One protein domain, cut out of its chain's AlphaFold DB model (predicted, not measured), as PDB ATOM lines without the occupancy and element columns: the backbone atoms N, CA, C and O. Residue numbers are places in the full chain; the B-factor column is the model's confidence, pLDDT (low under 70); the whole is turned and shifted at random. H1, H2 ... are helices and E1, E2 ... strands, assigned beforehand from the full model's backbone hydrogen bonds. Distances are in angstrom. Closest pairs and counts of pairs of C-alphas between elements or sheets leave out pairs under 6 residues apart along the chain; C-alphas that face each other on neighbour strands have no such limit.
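This is residues 155 to 210 of the 287 residues of an uncharacterized protein of Anisakis simplex (UniProt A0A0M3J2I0). A ribbon of two antiparallel strands, E1 and E2, is joined at one end by a wide loop that holds two short helices, H1 and H2, and residues 190 to 198 of that loop stick out. Before the ribbon, residues 155 to 172 form a long stretch with no named element. The printed part has 56 residues, of which 28 are in named elements, two helices and two strands that follow along the chain as E1, H1, H2, E2, and its class is mixed, helices and strands. The whole is loose, with a radius of gyration of the C-alphas of 14.0 A, and flat, spanning 42 by 25 by 12 A.

Start at C-alpha 155, at (-0.559, 5.644, -31.101), and go along to C-alpha 173 at (15.271, 4.118, -43.407), where E1 begins. E1, residues 173 to 182, covers 19.3 A and bends by 91 degrees at residue 176. Next come H1, residues 186 to 192, 10.5 A long, and H2, residues 199 to 202, 5.2 A long. E2, residues 203 to 209, runs 18.2 A to C-alpha 209 at (10.957, 4.480, -45.572).

Look first at E1 and E2, antiparallel neighbours with 142 degrees between their directions. N 174 and O 208 are 2.8 A apart and N 181 and O 204 are 2.8 A apart, both within hydrogen-bond range. The closest C-alphas of E1 and H2, those of Arg 182 and Leu 202, are 5.9 A apart. H1 is apart from E2 and from H2. In H1, 0 of 3 O i to N i+4 pairs and 3 of 4 O i to N i+3 pairs are within range; H2 is too short for an i+4 pair.

The C-alphas of Ala 171 and Gly 194, the two farthest apart, are 42.1 A from each other. The printed part has no cut, and no link between named elements is long. The mean pLDDT of the printed part is 71.1; look for values under 70 at residues 156 to 167, 175 to 180, 198, 200 and 205.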
ATOM      1  N   GLU A 155      -0.976   6.733 -30.239       72.69
ATOM      2  CA  GLU A 155      -0.559   5.644 -31.101       72.69
ATOM      3  C   GLU A 155       0.949   5.426 -30.923       72.69
ATOM      4  O   GLU A 155       1.744   6.375 -30.946       72.69
ATOM      5  N   LEU A 156       1.354   4.168 -30.718       64.69
ATOM      6  CA  LEU A 156       2.772   3.835 -30.676       64.69
ATOM      7  C   LEU A 156       3.396   4.013 -32.067       64.69
ATOM      8  O   LEU A 156       2.775   3.627 -33.065       64.69
ATOM      9  N   PRO A 157       4.649   4.501 -32.141       60.56
ATOM     10  CA  PRO A 157       5.423   4.503 -33.371       60.56
ATOM     11  C   PRO A 157       5.485   3.086 -33.940       60.56
ATOM     12  O   PRO A 157       6.181   2.222 -33.408       60.56
ATOM     13  N   ARG A 158       4.793   2.830 -35.049       58.88
ATOM     14  CA  ARG A 158       5.157   1.691 -35.885       58.88
ATOM     15  C   ARG A 158       6.349   2.157 -36.707       58.88
ATOM     16  O   ARG A 158       6.244   3.119 -37.466       58.88
ATOM     17  N   SER A 159       7.506   1.535 -36.480       59.97
ATOM     18  CA  SER A 159       8.662   1.704 -37.364       59.97
ATOM     19  C   SER A 159       8.259   1.372 -38.804       59.97
ATOM     20  O   SER A 159       7.180   0.816 -39.034       59.97
ATOM     21  N   CYS A 160       9.102   1.733 -39.777       65.50
ATOM     22  CA  CYS A 160       8.906   1.323 -41.164       65.50
ATOM     23  C   CYS A 160       8.495  -0.150 -41.207       65.50
ATOM     24  O   CYS A 160       9.282  -1.009 -40.801       65.50
ATOM     25  N   MET A 161       7.245  -0.407 -41.617       58.75
ATOM     26  CA  MET A 161       6.684  -1.751 -41.613       58.75
ATOM     27  C   MET A 161       7.588  -2.621 -42.468       58.75
ATOM     28  O   MET A 161       7.713  -2.403 -43.671       58.75
ATOM     29  N   GLY A 162       8.260  -3.569 -41.830       53.56
ATOM     30  CA  GLY A 162       8.894  -4.638 -42.564       53.56
ATOM     31  C   GLY A 162       7.959  -5.833 -42.671       53.56
ATOM     32  O   GLY A 162       6.788  -5.789 -42.287       53.56
ATOM     33  N   VAL A 163       8.461  -6.889 -43.286       50.53
ATOM     34  CA  VAL A 163       7.639  -8.008 -43.743       50.53
ATOM     35  C   VAL A 163       7.690  -9.111 -42.703       50.53
ATOM     36  O   VAL A 163       8.766  -9.411 -42.190       50.53
ATOM     37  N   ASN A 164       6.546  -9.719 -42.385       54.09
ATOM     38  CA  ASN A 164       6.456 -10.827 -41.424       54.09
ATOM     39  C   ASN A 164       7.097 -10.511 -40.055       54.09
ATOM     40  O   ASN A 164       7.732 -11.366 -39.447       54.09
ATOM     41  N   GLY A 165       6.959  -9.269 -39.577       55.97
ATOM     42  CA  GLY A 165       7.500  -8.840 -38.281       55.97
ATOM     43  C   GLY A 165       9.006  -8.548 -38.264       55.97
ATOM     44  O   GLY A 165       9.526  -8.131 -37.233       55.97
ATOM     45  N   ILE A 166       9.710  -8.708 -39.388       61.78
ATOM     46  CA  ILE A 166      11.122  -8.329 -39.519       61.78
ATOM     47  C   ILE A 166      11.190  -6.810 -39.720       61.78
ATOM     48  O   ILE A 166      10.420  -6.270 -40.504       61.78
ATOM     49  N   ALA A 167      12.080  -6.102 -39.021       63.97
ATOM     50  CA  ALA A 167      12.200  -4.639 -39.100       63.97
ATOM     51  C   ALA A 167      13.011  -4.178 -40.321       63.97
ATOM     52  O   ALA A 167      14.064  -4.740 -40.599       63.97
ATOM     53  N   MET A 168      12.546  -3.145 -41.034       70.19
ATOM     54  CA  MET A 168      13.168  -2.668 -42.279       70.19
ATOM     55  C   MET A 168      14.666  -2.315 -42.110       70.19
ATOM     56  O   MET A 168      15.020  -1.685 -41.111       70.19
ATOM     57  N   PRO A 169      15.554  -2.652 -43.071       72.25
ATOM     58  CA  PRO A 169      16.987  -2.373 -42.954       72.25
ATOM     59  C   PRO A 169      17.286  -0.875 -42.858       72.25
ATOM     60  O   PRO A 169      16.729  -0.086 -43.621       72.25
ATOM     61  N   TYR A 170      18.253  -0.490 -42.018       72.19
ATOM     62  CA  TYR A 170      18.653   0.913 -41.824       72.19
ATOM     63  C   TYR A 170      19.023   1.644 -43.123       72.19
ATOM     64  O   TYR A 170      18.714   2.822 -43.268       72.19
ATOM     65  N   ALA A 171      19.605   0.951 -44.108       71.94
ATOM     66  CA  ALA A 171      19.934   1.529 -45.417       71.94
ATOM     67  C   ALA A 171      18.705   2.068 -46.184       71.94
ATOM     68  O   ALA A 171      18.832   2.926 -47.061       71.94
ATOM     69  N   LEU A 172      17.510   1.573 -45.855       71.19
ATOM     70  CA  LEU A 172      16.245   1.980 -46.460       71.19
ATOM     71  C   LEU A 172      15.428   2.916 -45.562       71.19
ATOM     72  O   LEU A 172      14.338   3.333 -45.951       71.19
ATOM     73  N   VAL A 173      15.946   3.272 -44.389       73.00
ATOM     74  CA  VAL A 173      15.271   4.118 -43.407       73.00
ATOM     75  C   VAL A 173      16.038   5.430 -43.284       73.00
ATOM     76  O   VAL A 173      17.182   5.469 -42.845       73.00
ATOM     77  N   ASN A 174      15.406   6.543 -43.652       73.19
ATOM     78  CA  ASN A 174      15.979   7.870 -43.456       73.19
ATOM     79  C   ASN A 174      15.386   8.522 -42.203       73.19
ATOM     80  O   ASN A 174      14.286   9.080 -42.234       73.19
ATOM     81  N   VAL A 175      16.145   8.461 -41.109       68.56
ATOM     82  CA  VAL A 175      15.777   9.048 -39.811       68.56
ATOM     83  C   VAL A 175      15.936  10.576 -39.825       68.56
ATOM     84  O   VAL A 175      15.093  11.299 -39.295       68.56
ATOM     85  N   ASN A 176      16.956  11.090 -40.520       68.31
ATOM     86  CA  ASN A 176      17.302  12.519 -40.529       68.31
ATOM     87  C   ASN A 176      16.243  13.390 -41.219       68.31
ATOM     88  O   ASN A 176      16.014  14.533 -40.825       68.31
ATOM     89  N   ARG A 177      15.556  12.856 -42.236       67.12
ATOM     90  CA  ARG A 177      14.467  13.550 -42.951       67.12
ATOM     91  C   ARG A 177      13.071  13.094 -42.519       67.12
ATOM     92  O   ARG A 177      12.145  13.170 -43.319       67.12
ATOM     93  N   GLY A 178      12.912  12.609 -41.289       66.50
ATOM     94  CA  GLY A 178      11.620  12.113 -40.816       66.50
ATOM     95  C   GLY A 178      10.509  13.169 -40.864       66.50
ATOM     96  O   GLY A 178      10.762  14.344 -40.574       66.50
ATOM     97  N   ARG A 179       9.294  12.750 -41.233       68.19
ATOM     98  CA  ARG A 179       8.092  13.598 -41.252       68.19
ATOM     99  C   ARG A 179       7.454  13.657 -39.870       68.19
ATOM    100  O   ARG A 179       7.444  12.668 -39.140       68.19
ATOM    101  N   LEU A 180       6.896  14.812 -39.531       68.38
ATOM    102  CA  LEU A 180       6.061  14.957 -38.344       68.38
ATOM    103  C   LEU A 180       4.692  14.335 -38.616       68.38
ATOM    104  O   LEU A 180       4.029  14.670 -39.596       68.38
ATOM    105  N   VAL A 181       4.289  13.422 -37.744       75.75
ATOM    106  CA  VAL A 181       3.001  12.735 -37.790       75.75
ATOM    107  C   VAL A 181       2.322  12.904 -36.438       75.75
ATOM    108  O   VAL A 181       2.974  13.007 -35.397       75.75
ATOM    109  N   ARG A 182       0.994  12.969 -36.453       75.94
ATOM    110  CA  ARG A 182       0.182  13.030 -35.238       75.94
ATOM    111  C   ARG A 182       0.296  11.721 -34.445       75.94
ATOM    112  O   ARG A 182       0.182  10.647 -35.023       75.94
ATOM    113  N   ARG A 183       0.475  11.822 -33.127       79.00
ATOM    114  CA  ARG A 183       0.416  10.691 -32.184       79.00
ATOM    115  C   ARG A 183      -1.013  10.360 -31.779       79.00
ATOM    116  O   ARG A 183      -1.267   9.261 -31.320       79.00
ATOM    117  N   ILE A 184      -1.933  11.312 -31.911       81.88
ATOM    118  CA  ILE A 184      -3.323  11.167 -31.478       81.88
ATOM    119  C   ILE A 184      -4.229  11.307 -32.698       81.88
ATOM    120  O   ILE A 184      -4.075  12.223 -33.513       81.88
ATOM    121  N   SER A 185      -5.192  10.398 -32.827       79.81
ATOM    122  CA  SER A 185      -6.199  10.472 -33.883       79.81
ATOM    123  C   SER A 185      -7.048  11.745 -33.765       79.81
ATOM    124  O   SER A 185      -7.321  12.235 -32.667       79.81
ATOM    125  N   LEU A 186      -7.539  12.266 -34.898       78.38
ATOM    126  CA  LEU A 186      -8.372  13.480 -34.898       78.38
ATOM    127  C   LEU A 186      -9.614  13.335 -33.999       78.38
ATOM    128  O   LEU A 186     -10.016  14.287 -33.340       78.38
ATOM    129  N   LYS A 187     -10.192  12.126 -33.943       79.38
ATOM    130  CA  LYS A 187     -11.366  11.807 -33.118       79.38
ATOM    131  C   LYS A 187     -11.076  11.961 -31.623       79.38
ATOM    132  O   LYS A 187     -11.922  12.451 -30.883       79.38
ATOM    133  N   ASN A 188      -9.884  11.559 -31.180       82.25
ATOM    134  CA  ASN A 188      -9.479  11.669 -29.779       82.25
ATOM    135  C   ASN A 188      -8.984  13.076 -29.429       82.25
ATOM    136  O   ASN A 188      -9.188  13.514 -28.303       82.25
ATOM    137  N   LEU A 189      -8.421  13.814 -30.390       82.50
ATOM    138  CA  LEU A 189      -7.947  15.183 -30.172       82.50
ATOM    139  C   LEU A 189      -9.073  16.144 -29.747       82.50
ATOM    140  O   LEU A 189      -8.847  17.040 -28.940       82.50
ATOM    141  N   ILE A 190     -10.300  15.922 -30.234       85.19
ATOM    142  CA  ILE A 190     -11.483  16.725 -29.873       85.19
ATOM    143  C   ILE A 190     -11.745  16.702 -28.357       85.19
ATOM    144  O   ILE A 190     -12.195  17.705 -27.802       85.19
ATOM    145  N   LYS A 191     -11.409  15.601 -27.670       85.56
ATOM    146  CA  LYS A 191     -11.593  15.445 -26.215       85.56
ATOM    147  C   LYS A 191     -10.712  16.390 -25.395       85.56
ATOM    148  O   LYS A 191     -11.012  16.646 -24.237       85.56
ATOM    149  N   PHE A 192      -9.652  16.923 -26.001       83.81
ATOM    150  CA  PHE A 192      -8.670  17.792 -25.353       83.81
ATOM    151  C   PHE A 192      -8.787  19.256 -25.798       83.81
ATOM    152  O   PHE A 192      -7.860  20.045 -25.617       83.81
ATOM    153  N   LYS A 193      -9.920  19.642 -26.396       81.44
ATOM    154  CA  LYS A 193     -10.149  21.017 -26.851       81.44
ATOM    155  C   LYS A 193     -10.028  22.006 -25.683       81.44
ATOM    156  O   LYS A 193     -10.666  21.833 -24.652       81.44
ATOM    157  N   GLY A 194      -9.234  23.062 -25.876       75.31
ATOM    158  CA  GLY A 194      -9.036  24.125 -24.881       75.31
ATOM    159  C   GLY A 194      -8.029  23.792 -23.777       75.31
ATOM    160  O   GLY A 194      -7.863  24.583 -22.856       75.31
ATOM    161  N   ARG A 195      -7.350  22.646 -23.863       79.25
ATOM    162  CA  ARG A 195      -6.275  22.262 -22.947       79.25
ATOM    163  C   ARG A 195      -4.907  22.533 -23.569       79.25
ATOM    164  O   ARG A 195      -4.757  22.503 -24.790       79.25
ATOM    165  N   ILE A 196      -3.905  22.761 -22.726       73.19
ATOM    166  CA  ILE A 196      -2.529  23.020 -23.159       73.19
ATOM    167  C   ILE A 196      -1.760  21.695 -23.146       73.19
ATOM    168  O   ILE A 196      -1.697  21.035 -22.116       73.19
ATOM    169  N   ALA A 197      -1.163  21.300 -24.269       73.88
ATOM    170  CA  ALA A 197      -0.330  20.099 -24.366       73.88
ATOM    171  C   ALA A 197       1.010  20.426 -25.035       73.88
ATOM    172  O   ALA A 197       1.093  21.342 -25.859       73.88
ATOM    173  N   LEU A 198       2.059  19.674 -24.695       69.31
ATOM    174  CA  LEU A 198       3.351  19.803 -25.362       69.31
ATOM    175  C   LEU A 198       3.243  19.308 -26.806       69.31
ATOM    176  O   LEU A 198       2.587  18.305 -27.102       69.31
ATOM    177  N   SER A 199       3.945  19.975 -27.721       70.50
ATOM    178  CA  SER A 199       3.984  19.559 -29.127       70.50
ATOM    179  C   SER A 199       4.553  18.145 -29.300       70.50
ATOM    180  O   SER A 199       4.077  17.403 -30.156       70.50
ATOM    181  N   SER A 200       5.499  17.734 -28.449       69.62
ATOM    182  CA  SER A 200       6.071  16.377 -28.397       69.62
ATOM    183  C   SER A 200       5.075  15.286 -27.991       69.62
ATOM    184  O   SER A 200       5.266  14.104 -28.301       69.62
ATOM    185  N   ASP A 201       4.006  15.667 -27.297       75.69
ATOM    186  CA  ASP A 201       2.989  14.729 -26.829       75.69
ATOM    187  C   ASP A 201       1.896  14.529 -27.887       75.69
ATOM    188  O   ASP A 201       1.257  13.475 -27.943       75.69
ATOM    189  N   LEU A 202       1.728  15.512 -28.774       75.25
ATOM    190  CA  LEU A 202       0.771  15.489 -29.880       75.25
ATOM    191  C   LEU A 202       1.376  14.974 -31.187       75.25
ATOM    192  O   LEU A 202       0.669  14.362 -31.991       75.25
ATOM    193  N   PHE A 203       2.667  15.211 -31.410       77.25
ATOM    194  CA  PHE A 203       3.356  14.889 -32.653       77.25
ATOM    195  C   PHE A 203       4.618  14.074 -32.390       77.25
ATOM    196  O   PHE A 203       5.314  14.249 -31.396       77.25
ATOM    197  N   MET A 204       4.924  13.181 -33.322       74.12
ATOM    198  CA  MET A 204       6.153  12.402 -33.340       74.12
ATOM    199  C   MET A 204       6.813  12.505 -34.706       74.12
ATOM    200  O   MET A 204       6.162  12.768 -35.717       74.12
ATOM    201  N   ARG A 205       8.120  12.268 -34.743       68.50
ATOM    202  CA  ARG A 205       8.872  12.215 -35.991       68.50
ATOM    203  C   ARG A 205       8.947  10.765 -36.461       68.50
ATOM    204  O   ARG A 205       9.615   9.950 -35.832       68.50
ATOM    205  N   CYS A 206       8.255  10.444 -37.547       70.56
ATOM    206  CA  CYS A 206       8.356   9.139 -38.195       70.56
ATOM    207  C   CYS A 206       9.523   9.145 -39.192       70.56
ATOM    208  O   CYS A 206       9.678  10.127 -39.923       70.56
ATOM    209  N   PRO A 207      10.339   8.080 -39.264       70.62
ATOM    210  CA  PRO A 207      11.370   7.977 -40.288       70.62
ATOM    211  C   PRO A 207      10.742   7.820 -41.682       70.62
ATOM    212  O   PRO A 207       9.641   7.290 -41.822       70.62
ATOM    213  N   ASN A 208      11.454   8.247 -42.728       73.00
ATOM    214  CA  ASN A 208      11.015   8.007 -44.102       73.00
ATOM    215  C   ASN A 208      11.539   6.658 -44.593       73.00
ATOM    216  O   ASN A 208      12.751   6.432 -44.610       73.00
ATOM    217  N   CYS A 209      10.635   5.802 -45.050       74.12
ATOM    218  CA  CYS A 209      10.957   4.480 -45.572       74.12
ATOM    219  C   CYS A 209      11.116   4.549 -47.095       74.12
ATOM    220  O   CYS A 209      10.266   5.110 -47.790       74.12
ATOM    221  N   ARG A 210      12.202   3.989 -47.632       70.56
ATOM    222  CA  ARG A 210      12.424   3.865 -49.076       70.56
ATOM    223  C   ARG A 210      11.851   2.544 -49.565       70.56
ATOM    224  O   ARG A 210      12.426   1.488 -49.316       70.56
TER     225      ARG A 210